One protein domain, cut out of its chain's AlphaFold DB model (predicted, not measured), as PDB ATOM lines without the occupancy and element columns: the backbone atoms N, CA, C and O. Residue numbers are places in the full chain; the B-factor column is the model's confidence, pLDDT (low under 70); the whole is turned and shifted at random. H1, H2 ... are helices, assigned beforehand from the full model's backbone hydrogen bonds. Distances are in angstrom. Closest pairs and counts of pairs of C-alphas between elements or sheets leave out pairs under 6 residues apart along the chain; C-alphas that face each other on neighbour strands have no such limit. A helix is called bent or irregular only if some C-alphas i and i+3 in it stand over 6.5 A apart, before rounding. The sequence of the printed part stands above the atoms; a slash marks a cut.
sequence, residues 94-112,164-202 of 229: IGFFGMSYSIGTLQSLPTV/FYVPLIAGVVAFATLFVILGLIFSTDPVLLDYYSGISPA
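Overview. This is residues 94 to 112 and 164 to 202 of the 229 residues of an uncharacterized protein of Leifsonia shinshuensis (UniProt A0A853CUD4). One long helix, H2, has a second helix, H1, loosely side by side with it, nearly parallel and running the same way, while past the last residues of H2 the short helix H3 turns crosswise and residues 193 to 198 stick out. H2, then H3 and the tail of residues 198 to 202 beyond it, make the long axis. The printed part has 58 residues with three named helices, in the order H1, H2, H3 along the chain, and no named strand; the class is all helix. It is only just extended, close to loose, with a radius of gyration of the C-alphas of 15.5 A, and the C-alphas span 54 by 21 by 12 A.

Along the chain. H2 is the longest helix, 23 residues from Tyr 165 to Ser 187, and measures 33.2 A from first to last C-alpha; C-alpha 165 is at (107.371, 45.839, 150.186). H1, residues 94 to 112, measures 25.0 A and begins with C-alpha 94 at (104.248, 56.200, 160.014). H1 has a kink of 32 degrees near residue 106 and is irregular, with C-alphas 107 and 110 at 7.2 A from each other. H3, residues 190 to 197, ends with C-alpha 197 at (104.627, 31.771, 189.207).

Arrangement. H2 and H1 only just touch, with 3 pairs of C-alphas within 8 A; the closest C-alphas are those of Gly 171 and Gly 95, 6.5 A apart. H1 touches H2 with residues 95 to 102 alone. The two run the same way at a shallow tilt of 5 degrees, and their centres are 12.3 A apart. H2 and H3 are close but not clearly touching; their closest C-alphas, those of Ser 187 and Leu 193, are 7.5 A apart. Their lines are about perpendicular, at 88 degrees. H1 and H3 are apart. In H2 and H3 every O i to N i+4 pair is within hydrogen-bond range; in H1 13 of 15 are.

Size, cuts and confidence. The two C-alphas farthest apart are those of Phe 164 and Ala 202, at 54.7 A. Residues 113 to 163 are cut out and not printed, and C-alphas 112 and 164 are 36.2 A apart across this cut, which lies in the link from H1 to H2. The link from H2 to H3, two residues, is tight. Residues 193 to 198, of which 193 to 197 belong to H3, stand free. The mean pLDDT of the printed part is 75.4; 14 residues are under 70, namely 164 to 167, 170 to 171, 174, 190 to 192 and 199 to 202.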
ATOM      1  N   ILE A  94     104.837  57.149 159.058       80.38
ATOM      2  CA  ILE A  94     104.248  56.200 160.014       80.38
ATOM      3  C   ILE A  94     105.341  55.396 160.728       80.38
ATOM      4  O   ILE A  94     105.321  55.288 161.952       80.38
ATOM      5  N   GLY A  95     106.325  54.876 159.992       78.06
ATOM      6  CA  GLY A  95     107.454  54.144 160.559       78.06
ATOM      7  C   GLY A  95     108.302  55.001 161.499       78.06
ATOM      8  O   GLY A  95     108.783  54.494 162.510       78.06
ATOM      9  N   PHE A  96     108.459  56.292 161.202       79.75
ATOM     10  CA  PHE A  96     109.261  57.227 161.993       79.75
ATOM     11  C   PHE A  96     108.572  57.536 163.313       79.75
ATOM     12  O   PHE A  96     109.186  57.454 164.378       79.75
ATOM     13  N   PHE A  97     107.276  57.837 163.247       83.25
ATOM     14  CA  PHE A  97     106.451  58.034 164.430       83.25
ATOM     15  C   PHE A  97     106.388  56.756 165.271       83.25
ATOM     16  O   PHE A  97     106.573  56.829 166.482       83.25
ATOM     17  N   GLY A  98     106.220  55.588 164.643       79.38
ATOM     18  CA  GLY A  98     106.226  54.296 165.329       79.38
ATOM     19  C   GLY A  98     107.543  54.011 166.055       79.38
ATOM     20  O   GLY A  98     107.532  53.614 167.219       79.38
ATOM     21  N   MET A  99     108.687  54.274 165.417       80.19
ATOM     22  CA  MET A  99     110.006  54.147 166.046       80.19
ATOM     23  C   MET A  99     110.180  55.133 167.201       80.19
ATOM     24  O   MET A  99     110.579  54.732 168.290       80.19
ATOM     25  N   SER A 100     109.868  56.408 166.973       80.56
ATOM     26  CA  SER A 100     110.002  57.462 167.984       80.56
ATOM     27  C   SER A 100     109.159  57.142 169.218       80.56
ATOM     28  O   SER A 100     109.636  57.230 170.349       80.56
ATOM     29  N   TYR A 101     107.929  56.677 168.997       85.00
ATOM     30  CA  TYR A 101     107.036  56.200 170.046       85.00
ATOM     31  C   TYR A 101     107.592  54.965 170.772       85.00
ATOM     32  O   TYR A 101     107.555  54.900 172.001       85.00
ATOM     33  N   SER A 102     108.163  54.008 170.037       75.69
ATOM     34  CA  SER A 102     108.773  52.800 170.613       75.69
ATOM     35  C   SER A 102     109.981  53.127 171.495       75.69
ATOM     36  O   SER A 102     110.111  52.574 172.583       75.69
ATOM     37  N   ILE A 103     110.833  54.069 171.075       79.44
ATOM     38  CA  ILE A 103     111.951  54.562 171.893       79.44
ATOM     39  C   ILE A 103     111.418  55.239 173.154       79.44
ATOM     40  O   ILE A 103     111.882  54.925 174.246       79.44
ATOM     41  N   GLY A 104     110.414  56.111 173.031       85.31
ATOM     42  CA  GLY A 104     109.774  56.733 174.194       85.31
ATOM     43  C   GLY A 104     109.225  55.699 175.182       85.31
ATOM     44  O   GLY A 104     109.394  55.847 176.390       85.31
ATOM     45  N   THR A 105     108.648  54.612 174.668       83.19
ATOM     46  CA  THR A 105     108.140  53.488 175.470       83.19
ATOM     47  C   THR A 105     109.268  52.719 176.170       83.19
ATOM     48  O   THR A 105     109.153  52.380 177.342       83.19
ATOM     49  N   LEU A 106     110.397  52.482 175.492       78.81
ATOM     50  CA  LEU A 106     111.574  51.850 176.100       78.81
ATOM     51  C   LEU A 106     112.173  52.704 177.225       78.81
ATOM     52  O   LEU A 106     112.635  52.170 178.227       78.81
ATOM     53  N   GLN A 107     112.153  54.028 177.079       84.81
ATOM     54  CA  GLN A 107     112.662  54.954 178.095       84.81
ATOM     55  C   GLN A 107     111.704  55.109 179.285       84.81
ATOM     56  O   GLN A 107     112.148  55.420 180.389       84.81
ATOM     57  N   SER A 108     110.401  54.877 179.096       85.44
ATOM     58  CA  SER A 108     109.420  54.924 180.185       85.44
ATOM     59  C   SER A 108     109.351  53.631 181.003       85.44
ATOM     60  O   SER A 108     108.759  53.643 182.084       85.44
ATOM     61  N   LEU A 109     109.983  52.540 180.546       80.88
ATOM     62  CA  LEU A 109     109.976  51.233 181.218       80.88
ATOM     63  C   LEU A 109     110.326  51.294 182.711       80.88
ATOM     64  O   LEU A 109     109.551  50.749 183.493       80.88
ATOM     65  N   PRO A 110     111.414  51.957 183.158       81.50
ATOM     66  CA  PRO A 110     111.746  52.017 184.583       81.50
ATOM     67  C   PRO A 110     110.643  52.679 185.415       81.50
ATOM     68  O   PRO A 110     110.301  52.205 186.496       81.50
ATOM     69  N   THR A 111     110.033  53.742 184.886       85.62
ATOM     70  CA  THR A 111     108.915  54.444 185.528       85.62
ATOM     71  C   THR A 111     107.684  53.547 185.630       85.62
ATOM     72  O   THR A 111     107.043  53.497 186.679       85.62
ATOM     73  N   VAL A 112     107.364  52.813 184.562       84.94
ATOM     74  CA  VAL A 112     106.242  51.864 184.531       84.94
ATOM     75  C   VAL A 112     106.481  50.702 185.503       84.94
ATOM     76  O   VAL A 112     105.581  50.363 186.267       84.94
ATOM     77  N   PHE A 164     107.188  49.216 147.409       62.12
ATOM     78  CA  PHE A 164     106.128  49.028 148.394       62.12
ATOM     79  C   PHE A 164     106.461  48.024 149.517       62.12
ATOM     80  O   PHE A 164     106.120  48.255 150.672       62.12
ATOM     81  N   TYR A 165     107.156  46.924 149.213       65.25
ATOM     82  CA  TYR A 165     107.371  45.839 150.186       65.25
ATOM     83  C   TYR A 165     108.506  46.100 151.181       65.25
ATOM     84  O   TYR A 165     108.522  45.532 152.271       65.25
ATOM     85  N   VAL A 166     109.456  46.959 150.824       64.38
ATOM     86  CA  VAL A 166     110.659  47.207 151.626       64.38
ATOM     87  C   VAL A 166     110.341  47.878 152.974       64.38
ATOM     88  O   VAL A 166     110.732  47.320 154.002       64.38
ATOM     89  N   PRO A 167     109.601  49.005 153.036       63.28
ATOM     90  CA  PRO A 167     109.241  49.625 154.310       63.28
ATOM     91  C   PRO A 167     108.260  48.774 155.133       63.28
ATOM     92  O   PRO A 167     108.322  48.802 156.361       63.28
ATOM     93  N   LEU A 168     107.417  47.956 154.489       71.56
ATOM     94  CA  LEU A 168     106.540  47.010 155.187       71.56
ATOM     95  C   LEU A 168     107.345  45.957 155.957       71.56
ATOM     96  O   LEU A 168     107.126  45.768 157.153       71.56
ATOM     97  N   ILE A 169     108.300  45.301 155.293       72.81
ATOM     98  CA  ILE A 169     109.147  44.281 155.924       72.81
ATOM     99  C   ILE A 169     109.990  44.911 157.037       72.81
ATOM    100  O   ILE A 169     110.085  44.341 158.121       72.81
ATOM    101  N   ALA A 170     110.544  46.106 156.816       64.25
ATOM    102  CA  ALA A 170     111.299  46.816 157.846       64.25
ATOM    103  C   ALA A 170     110.449  47.124 159.093       64.25
ATOM    104  O   ALA A 170     110.918  46.931 160.213       64.25
ATOM    105  N   GLY A 171     109.191  47.543 158.909       65.62
ATOM    106  CA  GLY A 171     108.250  47.761 160.008       65.62
ATOM    107  C   GLY A 171     107.958  46.483 160.798       65.62
ATOM    108  O   GLY A 171     108.005  46.503 162.026       65.62
ATOM    109  N   VAL A 172     107.730  45.358 160.109       78.31
ATOM    110  CA  VAL A 172     107.515  44.050 160.756       78.31
ATOM    111  C   VAL A 172     108.748  43.609 161.544       78.31
ATOM    112  O   VAL A 172     108.617  43.169 162.684       78.31
ATOM    113  N   VAL A 173     109.946  43.761 160.974       75.31
ATOM    114  CA  VAL A 173     111.200  43.417 161.658       75.31
ATOM    115  C   VAL A 173     111.394  44.286 162.901       75.31
ATOM    116  O   VAL A 173     111.655  43.745 163.971       75.31
ATOM    117  N   ALA A 174     111.195  45.604 162.803       67.19
ATOM    118  CA  ALA A 174     111.311  46.507 163.949       67.19
ATOM    119  C   ALA A 174     110.301  46.172 165.060       67.19
ATOM    120  O   ALA A 174     110.655  46.170 166.239       67.19
ATOM    121  N   PHE A 175     109.061  45.843 164.689       72.81
ATOM    122  CA  PHE A 175     108.038  45.406 165.635       72.81
ATOM    123  C   PHE A 175     108.443  44.104 166.336       72.81
ATOM    124  O   PHE A 175     108.396  44.029 167.560       72.81
ATOM    125  N   ALA A 176     108.925  43.104 165.596       79.75
ATOM    126  CA  ALA A 176     109.415  41.859 166.183       79.75
ATOM    127  C   ALA A 176     110.599  42.097 167.139       79.75
ATOM    128  O   ALA A 176     110.610  41.566 168.249       79.75
ATOM    129  N   THR A 177     111.562  42.943 166.759       77.19
ATOM    130  CA  THR A 177     112.692  43.323 167.622       77.19
ATOM    131  C   THR A 177     112.220  43.958 168.933       77.19
ATOM    132  O   THR A 177     112.790  43.661 169.982       77.19
ATOM    133  N   LEU A 178     111.158  44.773 168.906       74.19
ATOM    134  CA  LEU A 178     110.620  45.422 170.106       74.19
ATOM    135  C   LEU A 178     110.123  44.378 171.105       74.19
ATOM    136  O   LEU A 178     110.471  44.441 172.281       74.19
ATOM    137  N   PHE A 179     109.351  43.400 170.627       79.69
ATOM    138  CA  PHE A 179     108.828  42.319 171.464       79.69
ATOM    139  C   PHE A 179     109.941  41.456 172.054       79.69
ATOM    140  O   PHE A 179     109.851  41.067 173.216       79.69
ATOM    141  N   VAL A 180     111.009  41.198 171.294       84.88
ATOM    142  CA  VAL A 180     112.173  40.451 171.794       84.88
ATOM    143  C   VAL A 180     112.871  41.210 172.925       84.88
ATOM    144  O   VAL A 180     113.135  40.626 173.972       84.88
ATOM    145  N   ILE A 181     113.136  42.509 172.748       78.00
ATOM    146  CA  ILE A 181     113.778  43.335 173.785       78.00
ATOM    147  C   ILE A 181     112.889  43.418 175.026       78.00
ATOM    148  O   ILE A 181     113.371  43.239 176.141       78.00
ATOM    149  N   LEU A 182     111.591  43.659 174.833       76.50
ATOM    150  CA  LEU A 182     110.642  43.750 175.933       76.50
ATOM    151  C   LEU A 182     110.598  42.431 176.717       76.50
ATOM    152  O   LEU A 182     110.730  42.447 177.936       76.50
ATOM    153  N   GLY A 183     110.508  41.292 176.025       81.00
ATOM    154  CA  GLY A 183     110.533  39.966 176.645       81.00
ATOM    155  C   GLY A 183     111.814  39.691 177.437       81.00
ATOM    156  O   GLY A 183     111.741  39.168 178.546       81.00
ATOM    157  N   LEU A 184     112.978  40.097 176.916       82.44
ATOM    158  CA  LEU A 184     114.251  39.980 177.634       82.44
ATOM    159  C   LEU A 184     114.258  40.809 178.923       82.44
ATOM    160  O   LEU A 184     114.654  40.293 179.961       82.44
ATOM    161  N   ILE A 185     113.784  42.060 178.881       75.88
ATOM    162  CA  ILE A 185     113.713  42.929 180.067       75.88
ATOM    163  C   ILE A 185     112.783  42.323 181.121       75.88
ATOM    164  O   ILE A 185     113.160  42.222 182.285       75.88
ATOM    165  N   PHE A 186     111.598  41.851 180.729       77.00
ATOM    166  CA  PHE A 186     110.692  41.174 181.663       77.00
ATOM    167  C   PHE A 186     111.307  39.907 182.269       77.00
ATOM    168  O   PHE A 186     111.089  39.628 183.442       77.00
ATOM    169  N   SER A 187     112.121  39.172 181.509       80.50
ATOM    170  CA  SER A 187     112.820  37.990 182.020       80.50
ATOM    171  C   SER A 187     113.919  38.312 183.040       80.50
ATOM    172  O   SER A 187     114.366  37.397 183.731       80.50
ATOM    173  N   THR A 188     114.381  39.564 183.128       77.56
ATOM    174  CA  THR A 188     115.401  39.982 184.108       77.56
ATOM    175  C   THR A 188     114.832  40.354 185.478       77.56
ATOM    176  O   THR A 188     115.620  40.547 186.397       77.56
ATOM    177  N   ASP A 189     113.505  40.433 185.647       72.12
ATOM    178  CA  ASP A 189     112.876  40.710 186.948       72.12
ATOM    179  C   ASP A 189     112.399  39.398 187.615       72.12
ATOM    180  O   ASP A 189     111.277  38.941 187.356       72.12
ATOM    181  N   PRO A 190     113.222  38.769 188.479       69.69
ATOM    182  CA  PRO A 190     112.837  37.546 189.178       69.69
ATOM    183  C   PRO A 190     111.677  37.774 190.152       69.69
ATOM    184  O   PRO A 190     110.914  36.851 190.393       69.69
ATOM    185  N   VAL A 191     111.480  38.994 190.667       69.75
ATOM    186  CA  VAL A 191     110.406  39.300 191.626       69.75
ATOM    187  C   VAL A 191     109.043  39.219 190.946       69.75
ATOM    188  O   VAL A 191     108.096  38.669 191.510       69.75
ATOM    189  N   LEU A 192     108.938  39.724 189.716       68.88
ATOM    190  CA  LEU A 192     107.727  39.570 188.910       68.88
ATOM    191  C   LEU A 192     107.500  38.107 188.516       68.88
ATOM    192  O   LEU A 192     106.372  37.623 188.602       68.88
ATOM    193  N   LEU A 193     108.553  37.387 188.119       77.69
ATOM    194  CA  LEU A 193     108.455  35.966 187.767       77.69
ATOM    195  C   LEU A 193     108.014  35.107 188.961       77.69
ATOM    196  O   LEU A 193     107.152  34.245 188.803       77.69
ATOM    197  N   ASP A 194     108.531  35.376 190.156       77.69
ATOM    198  CA  ASP A 194     108.167  34.690 191.400       77.69
ATOM    199  C   ASP A 194     106.719  35.015 191.816       77.69
ATOM    200  O   ASP A 194     105.935  34.118 192.134       77.69
ATOM    201  N   TYR A 195     106.302  36.282 191.700       72.44
ATOM    202  CA  TYR A 195     104.917  36.700 191.945       72.44
ATOM    203  C   TYR A 195     103.916  36.011 191.001       72.44
ATOM    204  O   TYR A 195     102.900  35.481 191.456       72.44
ATOM    205  N   TYR A 196     104.197  35.967 189.693       77.31
ATOM    206  CA  TYR A 196     103.304  35.356 188.697       77.31
ATOM    207  C   TYR A 196     103.389  33.827 188.632       77.31
ATOM    208  O   TYR A 196     102.426  33.186 188.213       77.31
ATOM    209  N   SER A 197     104.502  33.228 189.059       81.62
ATOM    210  CA  SER A 197     104.627  31.771 189.207       81.62
ATOM    211  C   SER A 197     103.944  31.236 190.471       81.62
ATOM    212  O   SER A 197     103.836  30.022 190.640       81.62
ATOM    213  N   GLY A 198     103.445  32.120 191.345       71.31
ATOM    214  CA  GLY A 198     102.777  31.758 192.597       71.31
ATOM    215  C   GLY A 198     103.742  31.367 193.721       71.31
ATOM    216  O   GLY A 198     103.299  30.973 194.800       71.31
ATOM    217  N   ILE A 199     105.050  31.500 193.496       65.88
ATOM    218  CA  ILE A 199     106.104  31.302 194.489       65.88
ATOM    219  C   ILE A 199     106.326  32.665 195.147       65.88
ATOM    220  O   ILE A 199     107.261  33.377 194.815       65.88
ATOM    221  N   SER A 200     105.422  33.105 196.027       61.31
ATOM    222  CA  SER A 200     105.564  34.426 196.657       61.31
ATOM    223  C   SER A 200     106.920  34.546 197.375       61.31
ATOM    224  O   SER A 200     107.159  33.787 198.321       61.31
ATOM    225  N   PRO A 201     107.801  35.496 196.996       55.84
ATOM    226  CA  PRO A 201     108.973  35.791 197.797       55.84
ATOM    227  C   PRO A 201     108.485  36.384 199.120       55.84
ATOM    228  O   PRO A 201     107.596  37.238 199.150       55.84
ATOM    229  N   ALA A 202     109.025  35.858 200.220       51.12
ATOM    230  CA  ALA A 202     108.675  36.262 201.571       51.12
ATOM    231  C   ALA A 202     108.675  37.791 201.683       51.12
ATOM    232  O   ALA A 202     109.652  38.444 201.315       51.12
TER     233      ALA A 202